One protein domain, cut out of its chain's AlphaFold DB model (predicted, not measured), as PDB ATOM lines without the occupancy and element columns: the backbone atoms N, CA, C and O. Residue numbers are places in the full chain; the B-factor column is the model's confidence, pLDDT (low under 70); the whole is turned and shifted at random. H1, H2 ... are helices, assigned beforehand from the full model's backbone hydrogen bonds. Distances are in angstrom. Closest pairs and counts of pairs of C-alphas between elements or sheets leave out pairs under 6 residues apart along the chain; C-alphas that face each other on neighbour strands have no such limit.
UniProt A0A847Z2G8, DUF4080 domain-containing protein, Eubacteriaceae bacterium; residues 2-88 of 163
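AT A GLANCE: This is residues 2 to 88 of the 163 residues of the protein "DUF4080 domain-containing protein" of Eubacteriaceae bacterium (UniProt A0A847Z2G8). Three helices make a small bundle in which H4 packs on both H1 and H3 and runs opposite ways to each, while H1 and H3 stay apart from one another. H2 crosses at a steep angle on the side away from H4, reaching from near the far end of H1 to the later part of H3, and the stretch after H4, residues 79 to 88, folds back beside H3 and H4. The printed part has 87 residues with four named helices, H1, H2, H3 and H4 in that order, and no named strand; the class is all helix. It is compact, with a radius of gyration of the C-alphas of 12.7 A, and rounded, spanning 34 by 30 by 29 A.

IN THESE COORDINATES: Begin at His 2 and go on to C-alpha 8 at (-14.218, 32.645, 12.260), where H1 starts; it holds residues 8 to 18 and is 15.4 A long from first to last C-alpha. Next find C-alpha 23 at (-21.992, 21.407, 11.757), from which H2, residues 23 to 37, runs 21.4 A as the longest helix by residues. H3 takes residues 46 to 59 over 20.1 A. H4, residues 65 to 78, covers 20.4 A and ends at C-alpha 78, (-8.824, 39.785, 18.634).

HOW THE PARTS SIT: Look first at H1 and H4, which touch, with the C-alphas of Ile 10 and Leu 70 closest at 5.2 A; they run opposite ways at a shallow tilt of 24 degrees. H1 and H2 are close but not clearly touching, about perpendicular at 75 degrees, and their closest C-alphas, Ile 15 and Glu 23, are 5.9 A apart. H2 touches H3 with residues 30 to 34 alone, and H3 touches H2 with residues 52 to 56 alone. The closest C-alphas there are those of Leu 30 and Phe 56, 6.8 A, and the lines are about perpendicular at 78 degrees. H3 and H4 form a helical hairpin: they touch, running opposite ways at a shallow tilt of 12 degrees, with the C-alphas of Tyr 50 and Leu 71 closest at 7.1 A. H1 and H3 are apart, as are H2 and H4. In H1, H2 and H3 every O i to N i+4 pair is within hydrogen-bond range; in H4 it is 9 of 10.

THE WHOLE: The two C-alphas farthest apart are those of Asp 21 and Pro 82, 35.4 A. The printed part has no cut. The links from H1 to H2 and from H3 to H4 are tight, the one from H2 to H3 is short, and none is long. Mean pLDDT of the printed part is 87.0; look for values under 70 at residues 2 to 5 and 39 to 41.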
ATOM      1  N   HIS A   2     -21.763  42.934  16.156       32.00
ATOM      2  CA  HIS A   2     -20.973  42.941  14.906       32.00
ATOM      3  C   HIS A   2     -19.447  42.795  15.089       32.00
ATOM      4  O   HIS A   2     -18.727  42.772  14.098       32.00
ATOM      5  N   ASN A   3     -18.930  42.656  16.320       41.81
ATOM      6  CA  ASN A   3     -17.496  42.867  16.592       41.81
ATOM      7  C   ASN A   3     -16.804  41.741  17.384       41.81
ATOM      8  O   ASN A   3     -16.026  42.017  18.291       41.81
ATOM      9  N   CYS A   4     -17.056  40.474  17.066       53.75
ATOM     10  CA  CYS A   4     -16.140  39.399  17.465       53.75
ATOM     11  C   CYS A   4     -16.080  38.370  16.338       53.75
ATOM     12  O   CYS A   4     -16.754  37.350  16.404       53.75
ATOM     13  N   GLN A   5     -15.248  38.625  15.322       68.38
ATOM     14  CA  GLN A   5     -14.770  37.595  14.382       68.38
ATOM     15  C   GLN A   5     -13.786  36.647  15.096       68.38
ATOM     16  O   GLN A   5     -12.685  36.373  14.633       68.38
ATOM     17  N   SER A   6     -14.117  36.252  16.325       83.06
ATOM     18  CA  SER A   6     -13.331  35.290  17.080       83.06
ATOM     19  C   SER A   6     -13.637  33.914  16.517       83.06
ATOM     20  O   SER A   6     -14.809  33.567  16.386       83.06
ATOM     21  N   PHE A   7     -12.592  33.147  16.226       91.06
ATOM     22  CA  PHE A   7     -12.686  31.785  15.699       91.06
ATOM     23  C   PHE A   7     -13.325  31.649  14.307       91.06
ATOM     24  O   PHE A   7     -13.685  30.542  13.923       91.06
ATOM     25  N   THR A   8     -13.515  32.731  13.549       91.56
ATOM     26  CA  THR A   8     -14.218  32.645  12.260       91.56
ATOM     27  C   THR A   8     -13.465  31.771  11.260       91.56
ATOM     28  O   THR A   8     -14.066  30.895  10.647       91.56
ATOM     29  N   HIS A   9     -12.156  31.973  11.115       92.88
ATOM     30  CA  HIS A   9     -11.372  31.276  10.097       92.88
ATOM     31  C   HIS A   9     -11.182  29.805  10.468       92.88
ATOM     32  O   HIS A   9     -11.369  28.923   9.632       92.88
ATOM     33  N   ILE A  10     -10.879  29.525  11.740       93.62
ATOM     34  CA  ILE A  10     -10.720  28.150  12.218       93.62
ATOM     35  C   ILE A  10     -12.038  27.370  12.195       93.62
ATOM     36  O   ILE A  10     -12.032  26.207  11.803       93.62
ATOM     37  N   LEU A  11     -13.169  27.978  12.580       93.81
ATOM     38  CA  LEU A  11     -14.456  27.277  12.568       93.81
ATOM     39  C   LEU A  11     -14.905  26.960  11.148       93.81
ATOM     40  O   LEU A  11     -15.301  25.824  10.918       93.81
ATOM     41  N   ASN A  12     -14.778  27.903  10.209       92.19
ATOM     42  CA  ASN A  12     -15.086  27.639   8.803       92.19
ATOM     43  C   ASN A  12     -14.243  26.468   8.278       92.19
ATOM     44  O   ASN A  12     -14.793  25.509   7.752       92.19
ATOM     45  N   TYR A  13     -12.928  26.481   8.528       93.00
ATOM     46  CA  TYR A  13     -12.045  25.389   8.114       93.00
ATOM     47  C   TYR A  13     -12.431  24.042   8.736       93.00
ATOM     48  O   TYR A  13     -12.504  23.040   8.028       93.00
ATOM     49  N   ILE A  14     -12.687  23.994  10.049       94.19
ATOM     50  CA  ILE A  14     -13.059  22.742  10.725       94.19
ATOM     51  C   ILE A  14     -14.382  22.209  10.182       94.19
ATOM     52  O   ILE A  14     -14.508  21.007   9.946       94.19
ATOM     53  N   ILE A  15     -15.363  23.096  10.026       93.06
ATOM     54  CA  ILE A  15     -16.691  22.738   9.550       93.06
ATOM     55  C   ILE A  15     -16.588  22.159   8.142       93.06
ATOM     56  O   ILE A  15     -16.970  21.011   7.944       93.06
ATOM     57  N   GLU A  16     -15.980  22.888   7.211       92.38
ATOM     58  CA  GLU A  16     -15.879  22.473   5.810       92.38
ATOM     59  C   GLU A  16     -15.066  21.181   5.630       92.38
ATOM     60  O   GLU A  16     -15.418  20.352   4.800       92.38
ATOM     61  N   ASN A  17     -14.000  20.965   6.411       92.06
ATOM     62  CA  ASN A  17     -13.085  19.837   6.180       92.06
ATOM     63  C   ASN A  17     -13.383  18.589   7.024       92.06
ATOM     64  O   ASN A  17     -12.935  17.496   6.673       92.06
ATOM     65  N   TYR A  18     -14.094  18.721   8.149       93.38
ATOM     66  CA  TYR A  18     -14.295  17.609   9.093       93.38
ATOM     67  C   TYR A  18     -15.754  17.406   9.518       93.38
ATOM     68  O   TYR A  18     -16.060  16.377  10.123       93.38
ATOM     69  N   TYR A  19     -16.648  18.358   9.228       92.62
ATOM     70  CA  TYR A  19     -18.052  18.334   9.651       92.62
ATOM     71  C   TYR A  19     -19.021  18.851   8.571       92.62
ATOM     72  O   TYR A  19     -20.092  19.333   8.929       92.62
ATOM     73  N   GLU A  20     -18.676  18.727   7.283       86.50
ATOM     74  CA  GLU A  20     -19.420  19.308   6.144       86.50
ATOM     75  C   GLU A  20     -20.930  19.002   6.205       86.50
ATOM     76  O   GLU A  20     -21.763  19.889   6.047       86.50
ATOM     77  N   ASP A  21     -21.288  17.765   6.562       86.44
ATOM     78  CA  ASP A  21     -22.681  17.309   6.657       86.44
ATOM     79  C   ASP A  21     -23.300  17.441   8.065       86.44
ATOM     80  O   ASP A  21     -24.447  17.043   8.290       86.44
ATOM     81  N   ASN A  22     -22.545  17.919   9.061       90.56
ATOM     82  CA  ASN A  22     -22.982  17.922  10.459       90.56
ATOM     83  C   ASN A  22     -22.302  18.992  11.331       90.56
ATOM     84  O   ASN A  22     -21.685  18.684  12.359       90.56
ATOM     85  N   GLU A  23     -22.481  20.264  10.971       91.00
ATOM     86  CA  GLU A  23     -21.992  21.407  11.757       91.00
ATOM     87  C   GLU A  23     -22.493  21.371  13.213       91.00
ATOM     88  O   GLU A  23     -21.746  21.612  14.162       91.00
ATOM     89  N   PHE A  24     -23.763  21.003  13.419       93.06
ATOM     90  CA  PHE A  24     -24.341  20.863  14.759       93.06
ATOM     91  C   PHE A  24     -23.614  19.803  15.593       93.06
ATOM     92  O   PHE A  24     -23.430  19.986  16.798       93.06
ATOM     93  N   GLY A  25     -23.162  18.721  14.958       93.12
ATOM     94  CA  GLY A  25     -22.374  17.672  15.590       93.12
ATOM     95  C   GLY A  25     -21.049  18.184  16.145       93.12
ATOM     96  O   GLY A  25     -20.673  17.784  17.248       93.12
ATOM     97  N   PHE A  26     -20.381  19.110  15.448       94.44
ATOM     98  CA  PHE A  26     -19.177  19.766  15.967       94.44
ATOM     99  C   PHE A  26     -19.475  20.488  17.286       94.44
ATOM    100  O   PHE A  26     -18.820  20.218  18.295       94.44
ATOM    101  N   TYR A  27     -20.491  21.356  17.309       93.94
ATOM    102  CA  TYR A  27     -20.830  22.134  18.504       93.94
ATOM    103  C   TYR A  27     -21.305  21.254  19.662       93.94
ATOM    104  O   TYR A  27     -20.938  21.500  20.812       93.94
ATOM    105  N   GLU A  28     -22.080  20.204  19.377       94.75
ATOM    106  CA  GLU A  28     -22.520  19.248  20.394       94.75
ATOM    107  C   GLU A  28     -21.321  18.529  21.033       94.75
ATOM    108  O   GLU A  28     -21.235  18.393  22.257       94.75
ATOM    109  N   GLN A  29     -20.366  18.093  20.213       94.88
ATOM    110  CA  GLN A  29     -19.176  17.386  20.674       94.88
ATOM    111  C   GLN A  29     -18.209  18.310  21.417       94.88
ATOM    112  O   GLN A  29     -17.669  17.904  22.446       94.88
ATOM    113  N   LEU A  30     -18.035  19.551  20.956       94.56
ATOM    114  CA  LEU A  30     -17.258  20.566  21.665       94.56
ATOM    115  C   LEU A  30     -17.886  20.884  23.027       94.56
ATOM    116  O   LEU A  30     -17.175  20.949  24.027       94.56
ATOM    117  N   GLY A  31     -19.214  21.014  23.097       92.50
ATOM    118  CA  GLY A  31     -19.933  21.223  24.354       92.50
ATOM    119  C   GLY A  31     -19.786  20.048  25.325       92.50
ATOM    120  O   GLY A  31     -19.539  20.250  26.514       92.50
ATOM    121  N   LYS A  32     -19.872  18.808  24.823       93.50
ATOM    122  CA  LYS A  32     -19.609  17.594  25.615       93.50
ATOM    123  C   LYS A  32     -18.176  17.575  26.148       93.50
ATOM    124  O   LYS A  32     -17.997  17.350  27.341       93.50
ATOM    125  N   PHE A  33     -17.188  17.853  25.298       94.06
ATOM    126  CA  PHE A  33     -15.782  17.932  25.696       94.06
ATOM    127  C   PHE A  33     -15.571  18.989  26.780       94.06
ATOM    128  O   PHE A  33     -15.059  18.672  27.847       94.06
ATOM    129  N   PHE A  34     -16.062  20.208  26.552       90.94
ATOM    130  CA  PHE A  34     -15.959  21.315  27.496       90.94
ATOM    131  C   PHE A  34     -16.514  20.951  28.879       90.94
ATOM    132  O   PHE A  34     -15.839  21.149  29.887       90.94
ATOM    133  N   ASN A  35     -17.708  20.355  28.933       89.00
ATOM    134  CA  ASN A  35     -18.324  19.934  30.193       89.00
ATOM    135  C   ASN A  35     -17.555  18.800  30.888       89.00
ATOM    136  O   ASN A  35     -17.635  18.668  32.104       89.00
ATOM    137  N   GLN A  36     -16.834  17.963  30.139       87.81
ATOM    138  CA  GLN A  36     -16.047  16.860  30.692       87.81
ATOM    139  C   GLN A  36     -14.688  17.322  31.229       87.81
ATOM    140  O   GLN A  36     -14.231  16.798  32.243       87.81
ATOM    141  N   THR A  37     -14.039  18.280  30.565       82.12
ATOM    142  CA  THR A  37     -12.657  18.687  30.864       82.12
ATOM    143  C   THR A  37     -12.552  19.984  31.666       82.12
ATOM    144  O   THR A  37     -11.554  20.194  32.354       82.12
ATOM    145  N   HIS A  38     -13.577  20.839  31.637       73.81
ATOM    146  CA  HIS A  38     -13.575  22.150  32.288       73.81
ATOM    147  C   HIS A  38     -14.790  22.313  33.206       73.81
ATOM    148  O   HIS A  38     -15.706  23.094  32.959       73.81
ATOM    149  N   PHE A  39     -14.773  21.584  34.321       59.91
ATOM    150  CA  PHE A  39     -15.713  21.775  35.423       59.91
ATOM    151  C   PHE A  39     -15.307  23.008  36.244       59.91
ATOM    152  O   PHE A  39     -14.496  22.905  37.164       59.91
ATOM    153  N   SER A  40     -15.824  24.198  35.926       60.66
ATOM    154  CA  SER A  40     -15.675  25.338  36.839       60.66
ATOM    155  C   SER A  40     -16.688  26.460  36.616       60.66
ATOM    156  O   SER A  40     -16.861  26.926  35.496       60.66
ATOM    157  N   ASP A  41     -17.236  26.984  37.719       59.06
ATOM    158  CA  ASP A  41     -17.942  28.276  37.815       59.06
ATOM    159  C   ASP A  41     -17.017  29.498  37.582       59.06
ATOM    160  O   ASP A  41     -17.404  30.654  37.782       59.06
ATOM    161  N   ALA A  42     -15.756  29.275  37.193       70.19
ATOM    162  CA  ALA A  42     -14.794  30.334  36.938       70.19
ATOM    163  C   ALA A  42     -15.031  31.020  35.584       70.19
ATOM    164  O   ALA A  42     -15.342  30.402  34.567       70.19
ATOM    165  N   LYS A  43     -14.799  32.335  35.553       80.56
ATOM    166  CA  LYS A  43     -14.787  33.111  34.309       80.56
ATOM    167  C   LYS A  43     -13.633  32.645  33.419       80.56
ATOM    168  O   LYS A  43     -12.472  32.802  33.790       80.56
ATOM    169  N   ILE A  44     -13.959  32.138  32.234       85.69
ATOM    170  CA  ILE A  44     -12.981  31.735  31.221       85.69
ATOM    171  C   ILE A  44     -12.570  32.957  30.403       85.69
ATOM    172  O   ILE A  44     -13.405  33.679  29.854       85.69
ATOM    173  N   SER A  45     -11.266  33.201  30.334       86.88
ATOM    174  CA  SER A  45     -10.697  34.240  29.480       86.88
ATOM    175  C   SER A  45     -10.758  33.836  28.009       86.88
ATOM    176  O   SER A  45     -10.770  32.656  27.661       86.88
ATOM    177  N   ARG A  46     -10.723  34.819  27.104       85.38
ATOM    178  CA  ARG A  46     -10.697  34.531  25.668       85.38
ATOM    179  C   ARG A  46      -9.500  33.660  25.287       85.38
ATOM    180  O   ARG A  46      -9.695  32.709  24.550       85.38
ATOM    181  N   ALA A  47      -8.306  33.929  25.818       87.94
ATOM    182  CA  ALA A  47      -7.119  33.114  25.551       87.94
ATOM    183  C   ALA A  47      -7.326  31.638  25.929       87.94
ATOM    184  O   ALA A  47      -6.994  30.757  25.143       87.94
ATOM    185  N   GLN A  48      -7.975  31.373  27.067       88.75
ATOM    186  CA  GLN A  48      -8.326  30.009  27.462       88.75
ATOM    187  C   GLN A  48      -9.300  29.349  26.481       88.75
ATOM    188  O   GLN A  48      -9.153  28.164  26.228       88.75
ATOM    189  N   LEU A  49     -10.240  30.079  25.869       90.94
ATOM    190  CA  LEU A  49     -11.111  29.500  24.832       90.94
ATOM    191  C   LEU A  49     -10.316  28.992  23.615       90.94
ATOM    192  O   LEU A  49     -10.672  27.957  23.060       90.94
ATOM    193  N   TYR A  50      -9.229  29.672  23.225       93.00
ATOM    194  CA  TYR A  50      -8.336  29.192  22.159       93.00
ATOM    195  C   TYR A  50      -7.591  27.925  22.582       93.00
ATOM    196  O   TYR A  50      -7.519  26.977  21.804       93.00
ATOM    197  N   THR A  51      -7.109  27.868  23.827       92.19
ATOM    198  CA  THR A  51      -6.493  26.657  24.383       92.19
ATOM    199  C   THR A  51      -7.472  25.485  24.383       92.19
ATOM    200  O   THR A  51      -7.145  24.430  23.857       92.19
ATOM    201  N   ILE A  52      -8.692  25.697  24.884       92.50
ATOM    202  CA  ILE A  52      -9.737  24.671  24.969       92.50
ATOM    203  C   ILE A  52     -10.107  24.145  23.582       92.50
ATOM    204  O   ILE A  52     -10.241  22.935  23.399       92.50
ATOM    205  N   LEU A  53     -10.267  25.037  22.598       94.75
ATOM    206  CA  LEU A  53     -10.560  24.616  21.233       94.75
ATOM    207  C   LEU A  53      -9.408  23.783  20.662       94.75
ATOM    208  O   LEU A  53      -9.662  22.717  20.115       94.75
ATOM    209  N   ASN A  54      -8.155  24.210  20.831       94.81
ATOM    210  CA  ASN A  54      -7.004  23.429  20.378       94.81
ATOM    211  C   ASN A  54      -6.953  22.040  21.037       94.81
ATOM    212  O   ASN A  54      -6.773  21.038  20.349       94.81
ATOM    213  N   ASP A  55      -7.179  21.962  22.348       94.44
ATOM    214  CA  ASP A  55      -7.185  20.699  23.090       94.44
ATOM    215  C   ASP A  55      -8.309  19.770  22.608       94.44
ATOM    216  O   ASP A  55      -8.099  18.564  22.461       94.44
ATOM    217  N   PHE A  56      -9.479  20.324  22.274       95.38
ATOM    218  CA  PHE A  56     -10.551  19.574  21.622       95.38
ATOM    219  C   PHE A  56     -10.117  19.031  20.254       95.38
ATOM    220  O   PHE A  56     -10.347  17.859  19.961       95.38
ATOM    221  N   LEU A  57      -9.457  19.838  19.418       95.62
ATOM    222  CA  LEU A  57      -8.968  19.383  18.110       95.62
ATOM    223  C   LEU A  57      -7.908  18.285  18.245       95.62
ATOM    224  O   LEU A  57      -7.912  17.336  17.459       95.62
ATOM    225  N   ILE A  58      -7.037  18.370  19.254       94.88
ATOM    226  CA  ILE A  58      -6.077  17.311  19.592       94.88
ATOM    227  C   ILE A  58      -6.821  16.042  20.018       94.88
ATOM    228  O   ILE A  58      -6.563  14.973  19.467       94.88
ATOM    229  N   TYR A  59      -7.786  16.153  20.934       95.06
ATOM    230  CA  TYR A  59      -8.609  15.028  21.391       95.06
ATOM    231  C   TYR A  59      -9.338  14.327  20.235       95.06
ATOM    232  O   TYR A  59      -9.514  13.110  20.245       95.06
ATOM    233  N   ARG A  60      -9.732  15.086  19.209       94.75
ATOM    234  CA  ARG A  60     -10.400  14.573  18.008       94.75
ATOM    235  C   ARG A  60      -9.464  14.118  16.899       94.75
ATOM    236  O   ARG A  60      -9.962  13.649  15.881       94.75
ATOM    237  N   ASN A  61      -8.151  14.204  17.106       94.00
ATOM    238  CA  ASN A  61      -7.130  13.893  16.107       94.00
ATOM    239  C   ASN A  61      -7.295  14.711  14.806       94.00
ATOM    240  O   ASN A  61      -7.050  14.214  13.711       94.00
ATOM    241  N   ILE A  62      -7.755  15.959  14.949       94.25
ATOM    242  CA  ILE A  62      -7.965  16.949  13.877       94.25
ATOM    243  C   ILE A  62      -6.895  18.055  13.938       94.25
ATOM    244  O   ILE A  62      -6.663  18.752  12.958       94.25
ATOM    245  N   SER A  63      -6.216  18.215  15.080       92.81
ATOM    246  CA  SER A  63      -5.147  19.206  15.245       92.81
ATOM    247  C   SER A  63      -3.935  18.894  14.360       92.81
ATOM    248  O   SER A  63      -3.103  18.049  14.694       92.81
ATOM    249  N   ASP A  64      -3.768  19.683  13.311       89.81
ATOM    250  CA  ASP A  64      -2.618  19.740  12.412       89.81
ATOM    251  C   ASP A  64      -1.982  21.152  12.380       89.81
ATOM    252  O   ASP A  64      -2.293  22.025  13.196       89.81
ATOM    253  N   ASN A  65      -1.057  21.399  11.447       88.19
ATOM    254  CA  ASN A  65      -0.446  22.724  11.295       88.19
ATOM    255  C   ASN A  65      -1.438  23.779  10.780       88.19
ATOM    256  O   ASN A  65      -1.346  24.938  11.185       88.19
ATOM    257  N   ASN A  66      -2.395  23.403   9.927       89.94
ATOM    258  CA  ASN A  66      -3.363  24.338   9.351       89.94
ATOM    259  C   ASN A  66      -4.292  24.881  10.438       89.94
ATOM    260  O   ASN A  66      -4.416  26.091  10.614       89.94
ATOM    261  N   THR A  67      -4.878  23.982  11.228       92.75
ATOM    262  CA  THR A  67      -5.746  24.327  12.356       92.75
ATOM    263  C   THR A  67      -5.030  25.222  13.367       92.75
ATOM    264  O   THR A  67      -5.570  26.262  13.743       92.75
ATOM    265  N   LYS A  68      -3.783  24.909  13.748       92.06
ATOM    266  CA  LYS A  68      -2.970  25.779  14.619       92.06
ATOM    267  C   LYS A  68      -2.706  27.152  14.005       92.06
ATOM    268  O   LYS A  68      -2.824  28.157  14.700       92.06
ATOM    269  N   THR A  69      -2.390  27.207  12.713       91.56
ATOM    270  CA  THR A  69      -2.110  28.460  11.994       91.56
ATOM    271  C   THR A  69      -3.338  29.371  11.961       91.56
ATOM    272  O   THR A  69      -3.249  30.553  12.298       91.56
ATOM    273  N   LEU A  70      -4.505  28.814  11.630       93.06
ATOM    274  CA  LEU A  70      -5.779  29.538  11.613       93.06
ATOM    275  C   LEU A  70      -6.202  29.985  13.014       93.06
ATOM    276  O   LEU A  70      -6.668  31.108  13.197       93.06
ATOM    277  N   LEU A  71      -5.983  29.139  14.019       93.88
ATOM    278  CA  LEU A  71      -6.303  29.456  15.404       93.88
ATOM    279  C   LEU A  71      -5.407  30.584  15.949       93.88
ATOM    280  O   LEU A  71      -5.906  31.503  16.602       93.88
ATOM    281  N   SER A  72      -4.111  30.576  15.616       93.50
ATOM    282  CA  SER A  72      -3.183  31.687  15.881       93.50
ATOM    283  C   SER A  72      -3.615  32.974  15.173       93.50
ATOM    284  O   SER A  72      -3.561  34.054  15.765       93.50
ATOM    285  N   PHE A  73      -4.070  32.874  13.921       93.00
ATOM    286  CA  PHE A  73      -4.552  34.021  13.154       93.00
ATOM    287  C   PHE A  73      -5.789  34.662  13.800       93.00
ATOM    288  O   PHE A  73      -5.773  35.855  14.115       93.00
ATOM    289  N   ASP A  74      -6.819  33.863  14.094       92.38
ATOM    290  CA  ASP A  74      -8.035  34.321  14.777       92.38
ATOM    291  C   ASP A  74      -7.727  34.942  16.148       92.38
ATOM    292  O   ASP A  74      -8.333  35.951  16.540       92.38
ATOM    293  N   PHE A  75      -6.745  34.387  16.869       91.94
ATOM    294  CA  PHE A  75      -6.298  34.945  18.139       91.94
ATOM    295  C   PHE A  75      -5.735  36.353  17.956       91.94
ATOM    296  O   PHE A  75      -6.154  37.264  18.675       91.94
ATOM    297  N   LEU A  76      -4.822  36.549  17.000       90.69
ATOM    298  CA  LEU A  76      -4.132  37.822  16.770       90.69
ATOM    299  C   LEU A  76      -5.045  38.934  16.237       90.69
ATOM    300  O   LEU A  76      -4.787  40.109  16.513       90.69
ATOM    301  N   LEU A  77      -6.139  38.584  15.552       88.31
ATOM    302  CA  LEU A  77      -7.188  39.542  15.175       88.31
ATOM    303  C   LEU A  77      -7.871  40.170  16.396       88.31
ATOM    304  O   LEU A  77      -8.289  41.326  16.358       88.31
ATOM    305  N   ASN A  78      -7.985  39.418  17.492       82.56
ATOM    306  CA  ASN A  78      -8.824  39.785  18.634       82.56
ATOM    307  C   ASN A  78      -8.041  40.013  19.938       82.56
ATOM    308  O   ASN A  78      -8.621  40.458  20.931       82.56
ATOM    309  N   ASN A  79      -6.749  39.682  19.961       83.56
ATOM    310  CA  ASN A  79      -5.880  39.719  21.133       83.56
ATOM    311  C   ASN A  79      -4.472  40.161  20.726       83.56
ATOM    312  O   ASN A  79      -4.094  40.117  19.556       83.56
ATOM    313  N   SER A  80      -3.680  40.619  21.689       78.75
ATOM    314  CA  SER A  80      -2.252  40.880  21.486       78.75
ATOM    315  C   SER A  80      -1.423  39.677  21.915       78.75
ATOM    316  O   SER A  80      -1.847  38.918  22.780       78.75
ATOM    317  N   SER A  81      -0.241  39.539  21.312       78.12
ATOM    318  CA  SER A  81       0.813  38.620  21.755       78.12
ATOM    319  C   SER A  81       1.104  38.794  23.263       78.12
ATOM    320  O   SER A  81       0.980  39.925  23.757       78.12
ATOM    321  N   PRO A  82       1.496  37.736  24.001       83.19
ATOM    322  CA  PRO A  82       1.864  36.389  23.539       83.19
ATOM    323  C   PRO A  82       0.678  35.504  23.138       83.19
ATOM    324  O   PRO A  82      -0.441  35.676  23.619       83.19
ATOM    325  N   LEU A  83       0.943  34.557  22.233       86.75
ATOM    326  CA  LEU A  83       0.031  33.449  21.958       86.75
ATOM    327  C   LEU A  83      -0.057  32.513  23.179       86.75
ATOM    328  O   LEU A  83       0.897  32.447  23.956       86.75
ATOM    329  N   PRO A  84      -1.166  31.773  23.346       86.62
ATOM    330  CA  PRO A  84      -1.218  30.624  24.247       86.62
ATOM    331  C   PRO A  84      -0.099  29.613  23.946       86.62
ATOM    332  O   PRO A  84       0.198  29.378  22.778       86.62
ATOM    333  N   ASP A  85       0.461  28.975  24.977       82.19
ATOM    334  CA  ASP A  85       1.647  28.098  24.875       82.19
ATOM    335  C   ASP A  85       1.505  26.934  23.873       82.19
ATOM    336  O   ASP A  85       2.494  26.406  23.370       82.19
ATOM    337  N   ASN A  86       0.273  26.508  23.592       82.62
ATOM    338  CA  ASN A  86      -0.030  25.420  22.666       82.62
ATOM    339  C   ASN A  86      -0.224  25.876  21.206       82.62
ATOM    340  O   ASN A  86      -0.459  25.039  20.329       82.62
ATOM    341  N   LEU A  87      -0.096  27.178  20.943       87.38
ATOM    342  CA  LEU A  87      -0.075  27.787  19.619       87.38
ATOM    343  C   LEU A  87       1.326  28.324  19.325       87.38
ATOM    344  O   LEU A  87       2.023  28.810  20.213       87.38
ATOM    345  N   TYR A  88       1.740  28.257  18.064       82.06
ATOM    346  CA  TYR A  88       3.039  28.772  17.648       82.06
ATOM    347  C   TYR A  88       2.912  29.584  16.361       82.06
ATOM    348  O   TYR A  88       1.981  29.406  15.574       82.06
TER     349      TYR A  88